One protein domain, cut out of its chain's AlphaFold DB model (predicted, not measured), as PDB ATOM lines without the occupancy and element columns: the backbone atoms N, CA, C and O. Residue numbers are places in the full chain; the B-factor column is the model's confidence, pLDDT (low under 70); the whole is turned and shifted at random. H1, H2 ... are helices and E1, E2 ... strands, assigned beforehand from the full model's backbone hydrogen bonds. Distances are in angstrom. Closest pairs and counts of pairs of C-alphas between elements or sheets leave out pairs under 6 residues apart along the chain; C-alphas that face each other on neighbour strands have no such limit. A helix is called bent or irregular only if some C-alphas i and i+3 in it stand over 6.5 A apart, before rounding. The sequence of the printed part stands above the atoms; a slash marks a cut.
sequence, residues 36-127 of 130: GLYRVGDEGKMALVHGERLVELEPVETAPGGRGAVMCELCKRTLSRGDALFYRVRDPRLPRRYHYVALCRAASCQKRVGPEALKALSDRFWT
ATOM      1  N   GLY A  36     -50.875 -16.964  22.245       87.06
ATOM      2  CA  GLY A  36     -50.125 -16.012  23.052       87.06
ATOM      3  C   GLY A  36     -49.351 -14.990  22.239       87.06
ATOM      4  O   GLY A  36     -49.135 -15.149  21.040       87.06
ATOM      5  N   LEU A  37     -48.943 -13.919  22.919       87.62
ATOM      6  CA  LEU A  37     -48.136 -12.846  22.353       87.62
ATOM      7  C   LEU A  37     -46.805 -12.769  23.112       87.62
ATOM      8  O   LEU A  37     -46.766 -12.337  24.263       87.62
ATOM      9  N   TYR A  38     -45.720 -13.176  22.465       87.62
ATOM     10  CA  TYR A  38     -44.409 -13.386  23.082       87.62
ATOM     11  C   TYR A  38     -43.403 -12.350  22.599       87.62
ATOM     12  O   TYR A  38     -43.516 -11.871  21.478       87.62
ATOM     13  N   ARG A  39     -42.414 -11.991  23.420       87.81
ATOM     14  CA  ARG A  39     -41.274 -11.183  22.955       87.81
ATOM     15  C   ARG A  39     -40.310 -12.058  22.162       87.81
ATOM     16  O   ARG A  39     -40.070 -13.195  22.558       87.81
ATOM     17  N   VAL A  40     -39.758 -11.514  21.081       86.44
ATOM     18  CA  VAL A  40     -38.759 -12.183  20.238       86.44
ATOM     19  C   VAL A  40     -37.464 -11.380  20.279       86.44
ATOM     20  O   VAL A  40     -37.403 -10.272  19.748       86.44
ATOM     21  N   GLY A  41     -36.437 -11.942  20.917       81.00
ATOM     22  CA  GLY A  41     -35.141 -11.281  21.090       81.00
ATOM     23  C   GLY A  41     -35.218  -9.953  21.854       81.00
ATOM     24  O   GLY A  41     -36.192  -9.673  22.559       81.00
ATOM     25  N   ASP A  42     -34.183  -9.127  21.686       74.12
ATOM     26  CA  ASP A  42     -33.999  -7.875  22.438       74.12
ATOM     27  C   ASP A  42     -34.490  -6.619  21.692       74.12
ATOM     28  O   ASP A  42     -34.637  -5.550  22.280       74.12
ATOM     29  N   GLU A  43     -34.826  -6.743  20.405       78.38
ATOM     30  CA  GLU A  43     -35.209  -5.624  19.526       78.38
ATOM     31  C   GLU A  43     -36.665  -5.155  19.711       78.38
ATOM     32  O   GLU A  43     -37.193  -4.396  18.902       78.38
ATOM     33  N   GLY A  44     -37.362  -5.629  20.747       82.62
ATOM     34  CA  GLY A  44     -38.758  -5.265  21.007       82.62
ATOM     35  C   GLY A  44     -39.766  -5.861  20.017       82.62
ATOM     36  O   GLY A  44     -40.918  -5.429  19.997       82.62
ATOM     37  N   LYS A  45     -39.363  -6.853  19.216       89.75
ATOM     38  CA  LYS A  45     -40.259  -7.636  18.356       89.75
ATOM     39  C   LYS A  45     -41.198  -8.495  19.196       89.75
ATOM     40  O   LYS A  45     -40.843  -8.952  20.287       89.75
ATOM     41  N   MET A  46     -42.395  -8.739  18.670       90.56
ATOM     42  CA  MET A  46     -43.367  -9.640  19.288       90.56
ATOM     43  C   MET A  46     -43.775 -10.745  18.308       90.56
ATOM     44  O   MET A  46     -43.860 -10.500  17.115       90.56
ATOM     45  N   ALA A  47     -44.078 -11.942  18.797       89.88
ATOM     46  CA  ALA A  47     -44.665 -13.032  18.027       89.88
ATOM     47  C   ALA A  47     -46.070 -13.324  18.542       89.88
ATOM     48  O   ALA A  47     -46.249 -13.634  19.721       89.88
ATOM     49  N   LEU A  48     -47.061 -13.234  17.659       89.94
ATOM     50  CA  LEU A  48     -48.406 -13.728  17.913       89.94
ATOM     51  C   LEU A  48     -48.488 -15.173  17.426       89.94
ATOM     52  O   LEU A  48     -48.367 -15.435  16.229       89.94
ATOM     53  N   VAL A  49     -48.692 -16.093  18.363       88.56
ATOM     54  CA  VAL A  49     -48.812 -17.530  18.109       88.56
ATOM     55  C   VAL A  49     -50.262 -17.936  18.321       88.56
ATOM     56  O   VAL A  49     -50.879 -17.503  19.295       88.56
ATOM     57  N   HIS A  50     -50.805 -18.727  17.400       87.69
ATOM     58  CA  HIS A  50     -52.134 -19.326  17.485       87.69
ATOM     59  C   HIS A  50     -52.093 -20.727  16.858       87.69
ATOM     60  O   HIS A  50     -52.216 -20.888  15.640       87.69
ATOM     61  N   GLY A  51     -51.891 -21.746  17.695       85.12
ATOM     62  CA  GLY A  51     -51.627 -23.113  17.232       85.12
ATOM     63  C   GLY A  51     -50.369 -23.165  16.365       85.12
ATOM     64  O   GLY A  51     -49.337 -22.630  16.754       85.12
ATOM     65  N   GLU A  52     -50.473 -23.740  15.168       81.50
ATOM     66  CA  GLU A  52     -49.364 -23.834  14.199       81.50
ATOM     67  C   GLU A  52     -49.105 -22.527  13.425       81.50
ATOM     68  O   GLU A  52     -48.282 -22.477  12.512       81.50
ATOM     69  N   ARG A  53     -49.848 -21.455  13.727       85.06
ATOM     70  CA  ARG A  53     -49.714 -20.165  13.045       85.06
ATOM     71  C   ARG A  53     -48.866 -19.222  13.881       85.06
ATOM     72  O   ARG A  53     -49.155 -19.003  15.056       85.06
ATOM     73  N   LEU A  54     -47.878 -18.608  13.239       88.19
ATOM     74  CA  LEU A  54     -47.013 -17.598  13.836       88.19
ATOM     75  C   LEU A  54     -46.961 -16.367  12.936       88.19
ATOM     76  O   LEU A  54     -46.814 -16.482  11.719       88.19
ATOM     77  N   VAL A  55     -47.092 -15.193  13.547       89.62
ATOM     78  CA  VAL A  55     -46.893 -13.900  12.893       89.62
ATOM     79  C   VAL A  55     -45.984 -13.033  13.753       89.62
ATOM     80  O   VAL A  55     -46.210 -12.873  14.953       89.62
ATOM     81  N   GLU A  56     -44.978 -12.446  13.112       90.88
ATOM     82  CA  GLU A  56     -44.060 -11.501  13.737       90.88
ATOM     83  C   GLU A  56     -44.581 -10.064  13.607       90.88
ATOM     84  O   GLU A  56     -45.026  -9.611  12.550       90.88
ATOM     85  N   LEU A  57     -44.524  -9.352  14.725       92.31
ATOM     86  CA  LEU A  57     -44.849  -7.949  14.889       92.31
ATOM     87  C   LEU A  57     -43.526  -7.203  15.048       92.31
ATOM     88  O   LEU A  57     -42.873  -7.273  16.093       92.31
ATOM     89  N   GLU A  58     -43.147  -6.466  14.014       92.69
ATOM     90  CA  GLU A  58     -41.941  -5.650  14.021       92.69
ATOM     91  C   GLU A  58     -42.277  -4.254  14.551       92.69
ATOM     92  O   GLU A  58     -43.230  -3.637  14.064       92.69
ATOM     93  N   PRO A  59     -41.542  -3.726  15.541       91.75
ATOM     94  CA  PRO A  59     -41.799  -2.387  16.042       91.75
ATOM     95  C   PRO A  59     -41.563  -1.362  14.932       91.75
ATOM     96  O   PRO A  59     -40.582  -1.418  14.192       91.75
ATOM     97  N   VAL A  60     -42.478  -0.405  14.817       89.56
ATOM     98  CA  VAL A  60     -42.305   0.751  13.941       89.56
ATOM     99  C   VAL A  60     -41.671   1.845  14.777       89.56
ATOM    100  O   VAL A  60     -42.281   2.312  15.746       89.56
ATOM    101  N   GLU A  61     -40.457   2.253  14.401       68.06
ATOM    102  CA  GLU A  61     -39.806   3.425  14.978       68.06
ATOM    103  C   GLU A  61     -40.727   4.628  14.803       68.06
ATOM    104  O   GLU A  61     -40.871   5.221  13.737       68.06
ATOM    105  N   THR A  62     -41.413   4.970  15.881       58.50
ATOM    106  CA  THR A  62     -42.090   6.242  15.995       58.50
ATOM    107  C   THR A  62     -41.470   6.893  17.202       58.50
ATOM    108  O   THR A  62     -41.776   6.529  18.339       58.50
ATOM    109  N   ALA A  63     -40.556   7.830  16.947       55.00
ATOM    110  CA  ALA A  63     -40.135   8.775  17.964       55.00
ATOM    111  C   ALA A  63     -41.398   9.247  18.715       55.00
ATOM    112  O   ALA A  63     -42.420   9.513  18.067       55.00
ATOM    113  N   PRO A  64     -41.389   9.294  20.058       55.53
ATOM    114  CA  PRO A  64     -42.534   9.733  20.848       55.53
ATOM    115  C   PRO A  64     -42.750  11.244  20.651       55.53
ATOM    116  O   PRO A  64     -42.444  12.046  21.519       55.53
ATOM    117  N   GLY A  65     -43.233  11.645  19.475       56.28
ATOM    118  CA  GLY A  65     -43.395  13.043  19.064       56.28
ATOM    119  C   GLY A  65     -44.819  13.408  18.637       56.28
ATOM    120  O   GLY A  65     -45.092  14.562  18.331       56.28
ATOM    121  N   GLY A  66     -45.747  12.445  18.620       64.25
ATOM    122  CA  GLY A  66     -47.139  12.682  18.228       64.25
ATOM    123  C   GLY A  66     -48.033  13.061  19.410       64.25
ATOM    124  O   GLY A  66     -48.055  12.366  20.424       64.25
ATOM    125  N   ARG A  67     -48.832  14.123  19.261       63.72
ATOM    126  CA  ARG A  67     -49.944  14.433  20.173       63.72
ATOM    127  C   ARG A  67     -51.191  13.725  19.644       63.72
ATOM    128  O   ARG A  67     -51.780  14.174  18.670       63.72
ATOM    129  N   GLY A  68     -51.556  12.585  20.227       77.88
ATOM    130  CA  GLY A  68     -52.737  11.840  19.791       77.88
ATOM    131  C   GLY A  68     -53.110  10.705  20.736       77.88
ATOM    132  O   GLY A  68     -52.236  10.041  21.296       77.88
ATOM    133  N   ALA A  69     -54.414  10.502  20.910       86.50
ATOM    134  CA  ALA A  69     -54.957   9.341  21.594       86.50
ATOM    135  C   ALA A  69     -54.870   8.117  20.672       86.50
ATOM    136  O   ALA A  69     -55.150   8.210  19.477       86.50
ATOM    137  N   VAL A  70     -54.473   6.971  21.220       91.12
ATOM    138  CA  VAL A  70     -54.283   5.729  20.461       91.12
ATOM    139  C   VAL A  70     -55.106   4.630  21.105       91.12
ATOM    140  O   VAL A  70     -54.969   4.381  22.296       91.12
ATOM    141  N   MET A  71     -55.944   3.938  20.340       93.06
ATOM    142  CA  MET A  71     -56.677   2.786  20.862       93.06
ATOM    143  C   MET A  71     -55.813   1.526  20.790       93.06
ATOM    144  O   MET A  71     -55.291   1.183  19.731       93.06
ATOM    145  N   CYS A  72     -55.676   0.817  21.909       93.25
ATOM    146  CA  CYS A  72     -55.036  -0.489  21.925       93.25
ATOM    147  C   CYS A  72     -55.908  -1.514  21.202       93.25
ATOM    148  O   CYS A  72     -57.052  -1.751  21.576       93.25
ATOM    149  N   GLU A  73     -55.339  -2.196  20.221       92.50
ATOM    150  CA  GLU A  73     -56.052  -3.179  19.409       92.50
ATOM    151  C   GLU A  73     -56.364  -4.472  20.168       92.50
ATOM    152  O   GLU A  73     -57.285  -5.191  19.782       92.50
ATOM    153  N   LEU A  74     -55.646  -4.732  21.264       92.81
ATOM    154  CA  LEU A  74     -55.824  -5.911  22.107       92.81
ATOM    155  C   LEU A  74     -56.874  -5.685  23.204       92.81
ATOM    156  O   LEU A  74     -57.866  -6.400  23.257       92.81
ATOM    157  N   CYS A  75     -56.695  -4.676  24.066       92.81
ATOM    158  CA  CYS A  75     -57.617  -4.417  25.184       92.81
ATOM    159  C   CYS A  75     -58.712  -3.383  24.886       92.81
ATOM    160  O   CYS A  75     -59.513  -3.087  25.771       92.81
ATOM    161  N   LYS A  76     -58.720  -2.800  23.680       93.56
ATOM    162  CA  LYS A  76     -59.674  -1.773  23.215       93.56
ATOM    163  C   LYS A  76     -59.744  -0.508  24.080       93.56
ATOM    164  O   LYS A  76     -60.677   0.275  23.957       93.56
ATOM    165  N   ARG A  77     -58.744  -0.263  24.935       93.00
ATOM    166  CA  ARG A  77     -58.636   0.974  25.724       93.00
ATOM    167  C   ARG A  77     -57.909   2.062  24.948       93.00
ATOM    168  O   ARG A  77     -56.912   1.786  24.279       93.00
ATOM    169  N   THR A  78     -58.363   3.296  25.112       93.75
ATOM    170  CA  THR A  78     -57.663   4.494  24.640       93.75
ATOM    171  C   THR A  78     -56.460   4.788  25.535       93.75
ATOM    172  O   THR A  78     -56.564   4.765  26.760       93.75
ATOM    173  N   LEU A  79     -55.314   5.048  24.917       90.31
ATOM    174  CA  LEU A  79     -54.018   5.286  25.539       90.31
ATOM    175  C   LEU A  79     -53.473   6.651  25.123       90.31
ATOM    176  O   LEU A  79     -53.773   7.154  24.034       90.31
ATOM    177  N   SER A  80     -52.596   7.206  25.956       88.69
ATOM    178  CA  SER A  80     -51.704   8.273  25.516       88.69
ATOM    179  C   SER A  80     -50.720   7.734  24.466       88.69
ATOM    180  O   SER A  80     -50.430   6.534  24.418       88.69
ATOM    181  N   ARG A  81     -50.148   8.613  23.632       86.56
ATOM    182  CA  ARG A  81     -49.161   8.190  22.624       86.56
ATOM    183  C   ARG A  81     -47.934   7.509  23.236       86.56
ATOM    184  O   ARG A  81     -47.370   6.617  22.602       86.56
ATOM    185  N   GLY A  82     -47.532   7.929  24.438       86.56
ATOM    186  CA  GLY A  82     -46.397   7.373  25.175       86.56
ATOM    187  C   GLY A  82     -46.669   5.984  25.750       86.56
ATOM    188  O   GLY A  82     -45.734   5.216  25.939       86.56
ATOM    189  N   ASP A  83     -47.932   5.617  25.954       89.12
ATOM    190  CA  ASP A  83     -48.310   4.307  26.494       89.12
ATOM    191  C   ASP A  83     -48.571   3.258  25.406       89.12
ATOM    192  O   ASP A  83     -48.852   2.096  25.716       89.12
ATOM    193  N   ALA A  84     -48.468   3.647  24.133       90.12
ATOM    194  CA  ALA A  84     -48.682   2.787  22.978       90.12
ATOM    195  C   ALA A  84     -47.367   2.455  22.250       90.12
ATOM    196  O   ALA A  84     -46.471   3.289  22.102       90.12
ATOM    197  N   LEU A  85     -47.278   1.222  21.754       90.31
ATOM    198  CA  LEU A  85     -46.273   0.751  20.808       90.31
ATOM    199  C   LEU A  85     -46.965   0.389  19.498       90.31
ATOM    200  O   LEU A  85     -48.040  -0.211  19.506       90.31
ATOM    201  N   PHE A  86     -46.345   0.767  18.388       91.69
ATOM    202  CA  PHE A  86     -46.851   0.501  17.049       91.69
ATOM    203  C   PHE A  86     -46.025  -0.606  16.434       91.69
ATOM    204  O   PHE A  86     -44.797  -0.557  16.472       91.69
ATOM    205  N   TYR A  87     -46.712  -1.576  15.856       92.69
ATOM    206  CA  TYR A  87     -46.096  -2.696  15.180       92.69
ATOM    207  C   TYR A  87     -46.591  -2.760  13.747       92.69
ATOM    208  O   TYR A  87     -47.765  -2.492  13.475       92.69
ATOM    209  N   ARG A  88     -45.694  -3.138  12.844       92.75
ATOM    210  CA  ARG A  88     -46.032  -3.570  11.496       92.75
ATOM    211  C   ARG A  88     -45.999  -5.087  11.449       92.75
ATOM    212  O   ARG A  88     -45.160  -5.732  12.072       92.75
ATOM    213  N   VAL A  89     -46.916  -5.634  10.679       91.75
ATOM    214  CA  VAL A  89     -47.106  -7.060  10.483       91.75
ATOM    215  C   VAL A  89     -47.134  -7.305   8.992       91.75
ATOM    216  O   VAL A  89     -47.955  -6.713   8.291       91.75
ATOM    217  N   ARG A  90     -46.239  -8.151   8.489       89.12
ATOM    218  CA  ARG A  90     -46.283  -8.552   7.083       89.12
ATOM    219  C   ARG A  90     -47.426  -9.541   6.883       89.12
ATOM    220  O   ARG A  90     -47.554 -10.498   7.640       89.12
ATOM    221  N   ASP A  91     -48.243  -9.312   5.860       83.81
ATOM    222  CA  ASP A  91     -49.286 -10.261   5.487       83.81
ATOM    223  C   ASP A  91     -48.637 -11.550   4.937       83.81
ATOM    224  O   ASP A  91     -47.874 -11.477   3.965       83.81
ATOM    225  N   PRO A  92     -48.906 -12.729   5.530       76.94
ATOM    226  CA  PRO A  92     -48.265 -13.977   5.121       76.94
ATOM    227  C   PRO A  92     -48.693 -14.444   3.721       76.94
ATOM    228  O   PRO A  92     -47.995 -15.250   3.110       76.94
ATOM    229  N   ARG A  93     -49.823 -13.954   3.194       79.69
ATOM    230  CA  ARG A  93     -50.337 -14.303   1.859       79.69
ATOM    231  C   ARG A  93     -49.972 -13.261   0.807       79.69
ATOM    232  O   ARG A  93     -49.884 -13.587  -0.373       79.69
ATOM    233  N   LEU A  94     -49.778 -12.008   1.220       83.25
ATOM    234  CA  LEU A  94     -49.494 -10.878   0.336       83.25
ATOM    235  C   LEU A  94     -48.208 -10.167   0.787       83.25
ATOM    236  O   LEU A  94     -48.285  -9.163   1.491       83.25
ATOM    237  N   PRO A  95     -47.017 -10.594   0.321       76.94
ATOM    238  CA  PRO A  95     -45.722 -10.123   0.837       76.94
ATOM    239  C   PRO A  95     -45.481  -8.606   0.753       76.94
ATOM    240  O   PRO A  95     -44.594  -8.077   1.420       76.94
ATOM    241  N   ARG A  96     -46.248  -7.900  -0.088       85.44
ATOM    242  CA  ARG A  96     -46.186  -6.441  -0.270       85.44
ATOM    243  C   ARG A  96     -47.204  -5.667   0.575       85.44
ATOM    244  O   ARG A  96     -47.243  -4.443   0.485       85.44
ATOM    245  N   ARG A  97     -48.043  -6.348   1.358       86.75
ATOM    246  CA  ARG A  97     -49.018  -5.724   2.256       86.75
ATOM    247  C   ARG A  97     -48.554  -5.823   3.701       86.75
ATOM    248  O   ARG A  97     -48.037  -6.846   4.146       86.75
ATOM    249  N   TYR A  98     -48.779  -4.730   4.419       89.56
ATOM    250  CA  TYR A  98     -48.496  -4.615   5.838       89.56
ATOM    251  C   TYR A  98     -49.765  -4.217   6.576       89.56
ATOM    252  O   TYR A  98     -50.502  -3.337   6.131       89.56
ATOM    253  N   HIS A  99     -49.980  -4.841   7.726       90.06
ATOM    254  CA  HIS A  99     -50.978  -4.441   8.703       90.06
ATOM    255  C   HIS A  99     -50.273  -3.717   9.838       90.06
ATOM    256  O   HIS A  99     -49.219  -4.149  10.298       90.06
ATOM    257  N   TYR A 100     -50.855  -2.621  10.302       91.31
ATOM    258  CA  TYR A 100     -50.336  -1.882  11.446       91.31
ATOM    259  C   TYR A 100     -51.245  -2.111  12.639       91.31
ATOM    260  O   TYR A 100     -52.468  -2.086  12.487       91.31
ATOM    261  N   VAL A 101     -50.649  -2.331  13.807       92.31
ATOM    262  CA  VAL A 101     -51.380  -2.483  15.066       92.31
ATOM    263  C   VAL A 101     -50.742  -1.669  16.177       92.31
ATOM    264  O   VAL A 101     -49.521  -1.580  16.293       92.31
ATOM    265  N   ALA A 102     -51.588  -1.087  17.019       92.62
ATOM    266  CA  ALA A 102     -51.189  -0.388  18.228       92.62
ATOM    267  C   ALA A 102     -51.485  -1.240  19.469       92.62
ATOM    268  O   ALA A 102     -52.623  -1.643  19.714       92.62
ATOM    269  N   LEU A 103     -50.469  -1.493  20.289       92.19
ATOM    270  CA  LEU A 103     -50.585  -2.261  21.529       92.19
ATOM    271  C   LEU A 103     -50.129  -1.425  22.724       92.19
ATOM    272  O   LEU A 103     -49.336  -0.498  22.581       92.19
ATOM    273  N   CYS A 104     -50.607  -1.761  23.923       91.38
ATOM    274  CA  CYS A 104     -50.059  -1.168  25.139       91.38
ATOM    275  C   CYS A 104     -48.565  -1.487  25.255       91.38
ATOM    276  O   CYS A 104     -48.148  -2.627  25.053       91.38
ATOM    277  N   ARG A 105     -47.778  -0.508  25.699       87.81
ATOM    278  CA  ARG A 105     -46.377  -0.705  26.085       87.81
ATOM    279  C   ARG A 105     -46.236  -1.636  27.293       87.81
ATOM    280  O   ARG A 105     -45.296  -2.422  27.370       87.81
ATOM    281  N   ALA A 106     -47.170  -1.553  28.239       84.38
ATOM    282  CA  ALA A 106     -47.149  -2.371  29.444       84.38
ATOM    283  C   ALA A 106     -47.564  -3.825  29.160       84.38
ATOM    284  O   ALA A 106     -48.681  -4.088  28.705       84.38
ATOM    285  N   ALA A 107     -46.710  -4.777  29.552       77.31
ATOM    286  CA  ALA A 107     -46.981  -6.217  29.446       77.31
ATOM    287  C   ALA A 107     -48.218  -6.664  30.253       77.31
ATOM    288  O   ALA A 107     -48.831  -7.688  29.961       77.31
ATOM    289  N   SER A 108     -48.652  -5.862  31.233       81.06
ATOM    290  CA  SER A 108     -49.885  -6.105  31.991       81.06
ATOM    291  C   SER A 108     -51.149  -6.053  31.130       81.06
ATOM    292  O   SER A 108     -52.196  -6.513  31.570       81.06
ATOM    293  N   CYS A 109     -51.098  -5.475  29.925       85.00
ATOM    294  CA  CYS A 109     -52.220  -5.506  28.989       85.00
ATOM    295  C   CYS A 109     -52.556  -6.942  28.574       85.00
ATOM    296  O   CYS A 109     -53.701  -7.348  28.729       85.00
ATOM    297  N   GLN A 110     -51.552  -7.723  28.165       78.62
ATOM    298  CA  GLN A 110     -51.730  -9.117  27.747       78.62
ATOM    299  C   GLN A 110     -52.283  -9.992  28.876       78.62
ATOM    300  O   GLN A 110     -53.133 -10.831  28.631       78.62
ATOM    301  N   LYS A 111     -51.853  -9.758  30.124       76.94
ATOM    302  CA  LYS A 111     -52.360 -10.494  31.296       76.94
ATOM    303  C   LYS A 111     -53.818 -10.170  31.642       76.94
ATOM    304  O   LYS A 111     -54.466 -10.950  32.324       76.94
ATOM    305  N   ARG A 112     -54.306  -8.990  31.245       80.88
ATOM    306  CA  ARG A 112     -55.662  -8.513  31.564       80.88
ATOM    307  C   ARG A 112     -56.700  -8.934  30.536       80.88
ATOM    308  O   ARG A 112     -57.878  -8.992  30.867       80.88
ATOM    309  N   VAL A 113     -56.285  -9.146  29.292       83.50
ATOM    310  CA  VAL A 113     -57.186  -9.627  28.249       83.50
ATOM    311  C   VAL A 113     -57.268 -11.149  28.266       83.50
ATOM    312  O   VAL A 113     -56.268 -11.833  28.453       83.50
ATOM    313  N   GLY A 114     -58.476 -11.672  28.064       80.69
ATOM    314  CA  GLY A 114     -58.701 -13.107  27.924       80.69
ATOM    315  C   GLY A 114     -58.259 -13.653  26.557       80.69
ATOM    316  O   GLY A 114     -57.974 -12.877  25.635       80.69
ATOM    317  N   PRO A 115     -58.261 -14.989  26.395       83.00
ATOM    318  CA  PRO A 115     -57.865 -15.661  25.154       83.00
ATOM    319  C   PRO A 115     -58.690 -15.213  23.939       83.00
ATOM    320  O   PRO A 115     -58.141 -15.075  22.852       83.00
ATOM    321  N   GLU A 116     -59.967 -14.871  24.117       86.12
ATOM    322  CA  GLU A 116     -60.836 -14.377  23.036       86.12
ATOM    323  C   GLU A 116     -60.297 -13.118  22.343       86.12
ATOM    324  O   GLU A 116     -60.357 -12.993  21.121       86.12
ATOM    325  N   ALA A 117     -59.708 -12.186  23.097       88.81
ATOM    326  CA  ALA A 117     -59.153 -10.963  22.520       88.81
ATOM    327  C   ALA A 117     -57.876 -11.241  21.711       88.81
ATOM    328  O   ALA A 117     -57.660 -10.633  20.662       88.81
ATOM    329  N   LEU A 118     -57.042 -12.178  22.179       88.56
ATOM    330  CA  LEU A 118     -55.866 -12.647  21.442       88.56
ATOM    331  C   LEU A 118     -56.274 -13.395  20.174       88.56
ATOM    332  O   LEU A 118     -55.676 -13.176  19.122       88.56
ATOM    333  N   LYS A 119     -57.320 -14.220  20.257       88.19
ATOM    334  CA  LYS A 119     -57.886 -14.923  19.108       88.19
ATOM    335  C   LYS A 119     -58.432 -13.938  18.078       88.19
ATOM    336  O   LYS A 119     -58.082 -14.049  16.914       88.19
ATOM    337  N   ALA A 120     -59.212 -12.941  18.489       89.00
ATOM    338  CA  ALA A 120     -59.747 -11.925  17.582       89.00
ATOM    339  C   ALA A 120     -58.641 -11.083  16.919       89.00
ATOM    340  O   ALA A 120     -58.714 -10.777  15.728       89.00
ATOM    341  N   LEU A 121     -57.598 -10.722  17.679       89.62
ATOM    342  CA  LEU A 121     -56.420 -10.055  17.125       89.62
ATOM    343  C   LEU A 121     -55.698 -10.959  16.122       89.62
ATOM    344  O   LEU A 121     -55.283 -10.478  15.071       89.62
ATOM    345  N   SER A 122     -55.566 -12.248  16.445       88.31
ATOM    346  CA  SER A 122     -55.002 -13.240  15.540       88.31
ATOM    347  C   SER A 122     -55.827 -13.303  14.268       88.31
ATOM    348  O   SER A 122     -55.303 -12.962  13.215       88.31
ATOM    349  N   ASP A 123     -57.115 -13.622  14.356       87.31
ATOM    350  CA  ASP A 123     -57.995 -13.818  13.209       87.31
ATOM    351  C   ASP A 123     -57.856 -12.689  12.180       87.31
ATOM    352  O   ASP A 123     -57.676 -12.992  11.010       87.31
ATOM    353  N   ARG A 124     -57.741 -11.417  12.588       86.62
ATOM    354  CA  ARG A 124     -57.493 -10.288  11.669       86.62
ATOM    355  C   ARG A 124     -56.292 -10.458  10.726       86.62
ATOM    356  O   ARG A 124     -56.354  -9.988   9.593       86.62
ATOM    357  N   PHE A 125     -55.200 -11.079  11.164       84.56
ATOM    358  CA  PHE A 125     -54.014 -11.298  10.328       84.56
ATOM    359  C   PHE A 125     -54.127 -12.527   9.416       84.56
ATOM    360  O   PHE A 125     -53.343 -12.665   8.479       84.56
ATOM    361  N   TRP A 126     -55.089 -13.421   9.672       77.06
ATOM    362  CA  TRP A 126     -55.275 -14.664   8.914       77.06
ATOM    363  C   TRP A 126     -56.641 -14.772   8.205       77.06
ATOM    364  O   TRP A 126     -56.822 -15.673   7.377       77.06
ATOM    365  N   THR A 127     -57.601 -13.882   8.457       67.62
ATOM    366  CA  THR A 127     -58.888 -13.815   7.748       67.62
ATOM    367  C   THR A 127     -58.741 -13.068   6.427       67.62
ATOM    368  O   THR A 127     -58.108 -12.018   6.357       67.62
TER     369      THR A 127
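What this domain is: This is residues 36 to 127 of the 130 residues of an uncharacterized protein of Deinobacterium chartae (UniProt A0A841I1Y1). A single curled sheet of five strands, bent like part of a barrel, has the helix H2 packed over one face, while the short helix H1 only grazes it. A long loop, residues 60 to 83, swings out from the end of E3 and folds back to E4. The printed part has 92 residues, in the order E1 E2 E3 E4 E5 H1 H2, a mixed class; the sheet follows the same strand order, antiparallel throughout. It is compact, with a radius of gyration of the C-alphas of 12.8 A and spans of 37 by 31 by 26 A.

Where its parts are: E1, residues 36 to 40, begins at C-alpha 36 (-50.125, -16.012, 23.052) and spans 12.3 A. E2, residues 45 to 50, spans 16.7 A. E3, residues 53 to 59, E4, residues 84 to 90, and E5, residues 98 to 104, span 19.7 A each. H1 is residues 108 to 112, 6.3 A. H2, residues 115 to 126, spans 16.5 A and ends at C-alpha 126 (-55.275, -14.664, 8.914).

How they stand to each other: The strands form a meander, each the antiparallel neighbour of the one before, and each successive pair is a hairpin. N 38 and O 47 of E1 and E2 are 2.8 A apart, N 48 and O 55 of E2 and E3 2.9 A, N 58 and O 88 of E3 and E4 2.9 A, and N 87 and O 101 of E4 and E5 2.8 A, within hydrogen-bond range. E3 is staggered, pairing with E2 over residues 53 to 57 and with E4 over 57 to 59. H1 grazes the sheet with residues 109 to 110. H2 is on the sheet at a height of 7.8 A, two layers, a helix on one face; its closest C-alphas to E2 are those of Ser 122 and His 50, 7.0 A. H1 and H2 are only just apart, at 8.3 A. In H1 every O i to N i+4 pair is within hydrogen-bond range; in H2, 6 of 8.

The domain as a whole: The C-alphas of Glu 52 and Arg 67, the two farthest apart, are 38.7 A apart. The printed part has no cut. The link from E3 to E4 is long, 24 residues, with residues 70 to 71 paired antiparallel with 78 to 79. The mean pLDDT of the printed part is 84.9; residues 61 to 67 and 127 are under 70.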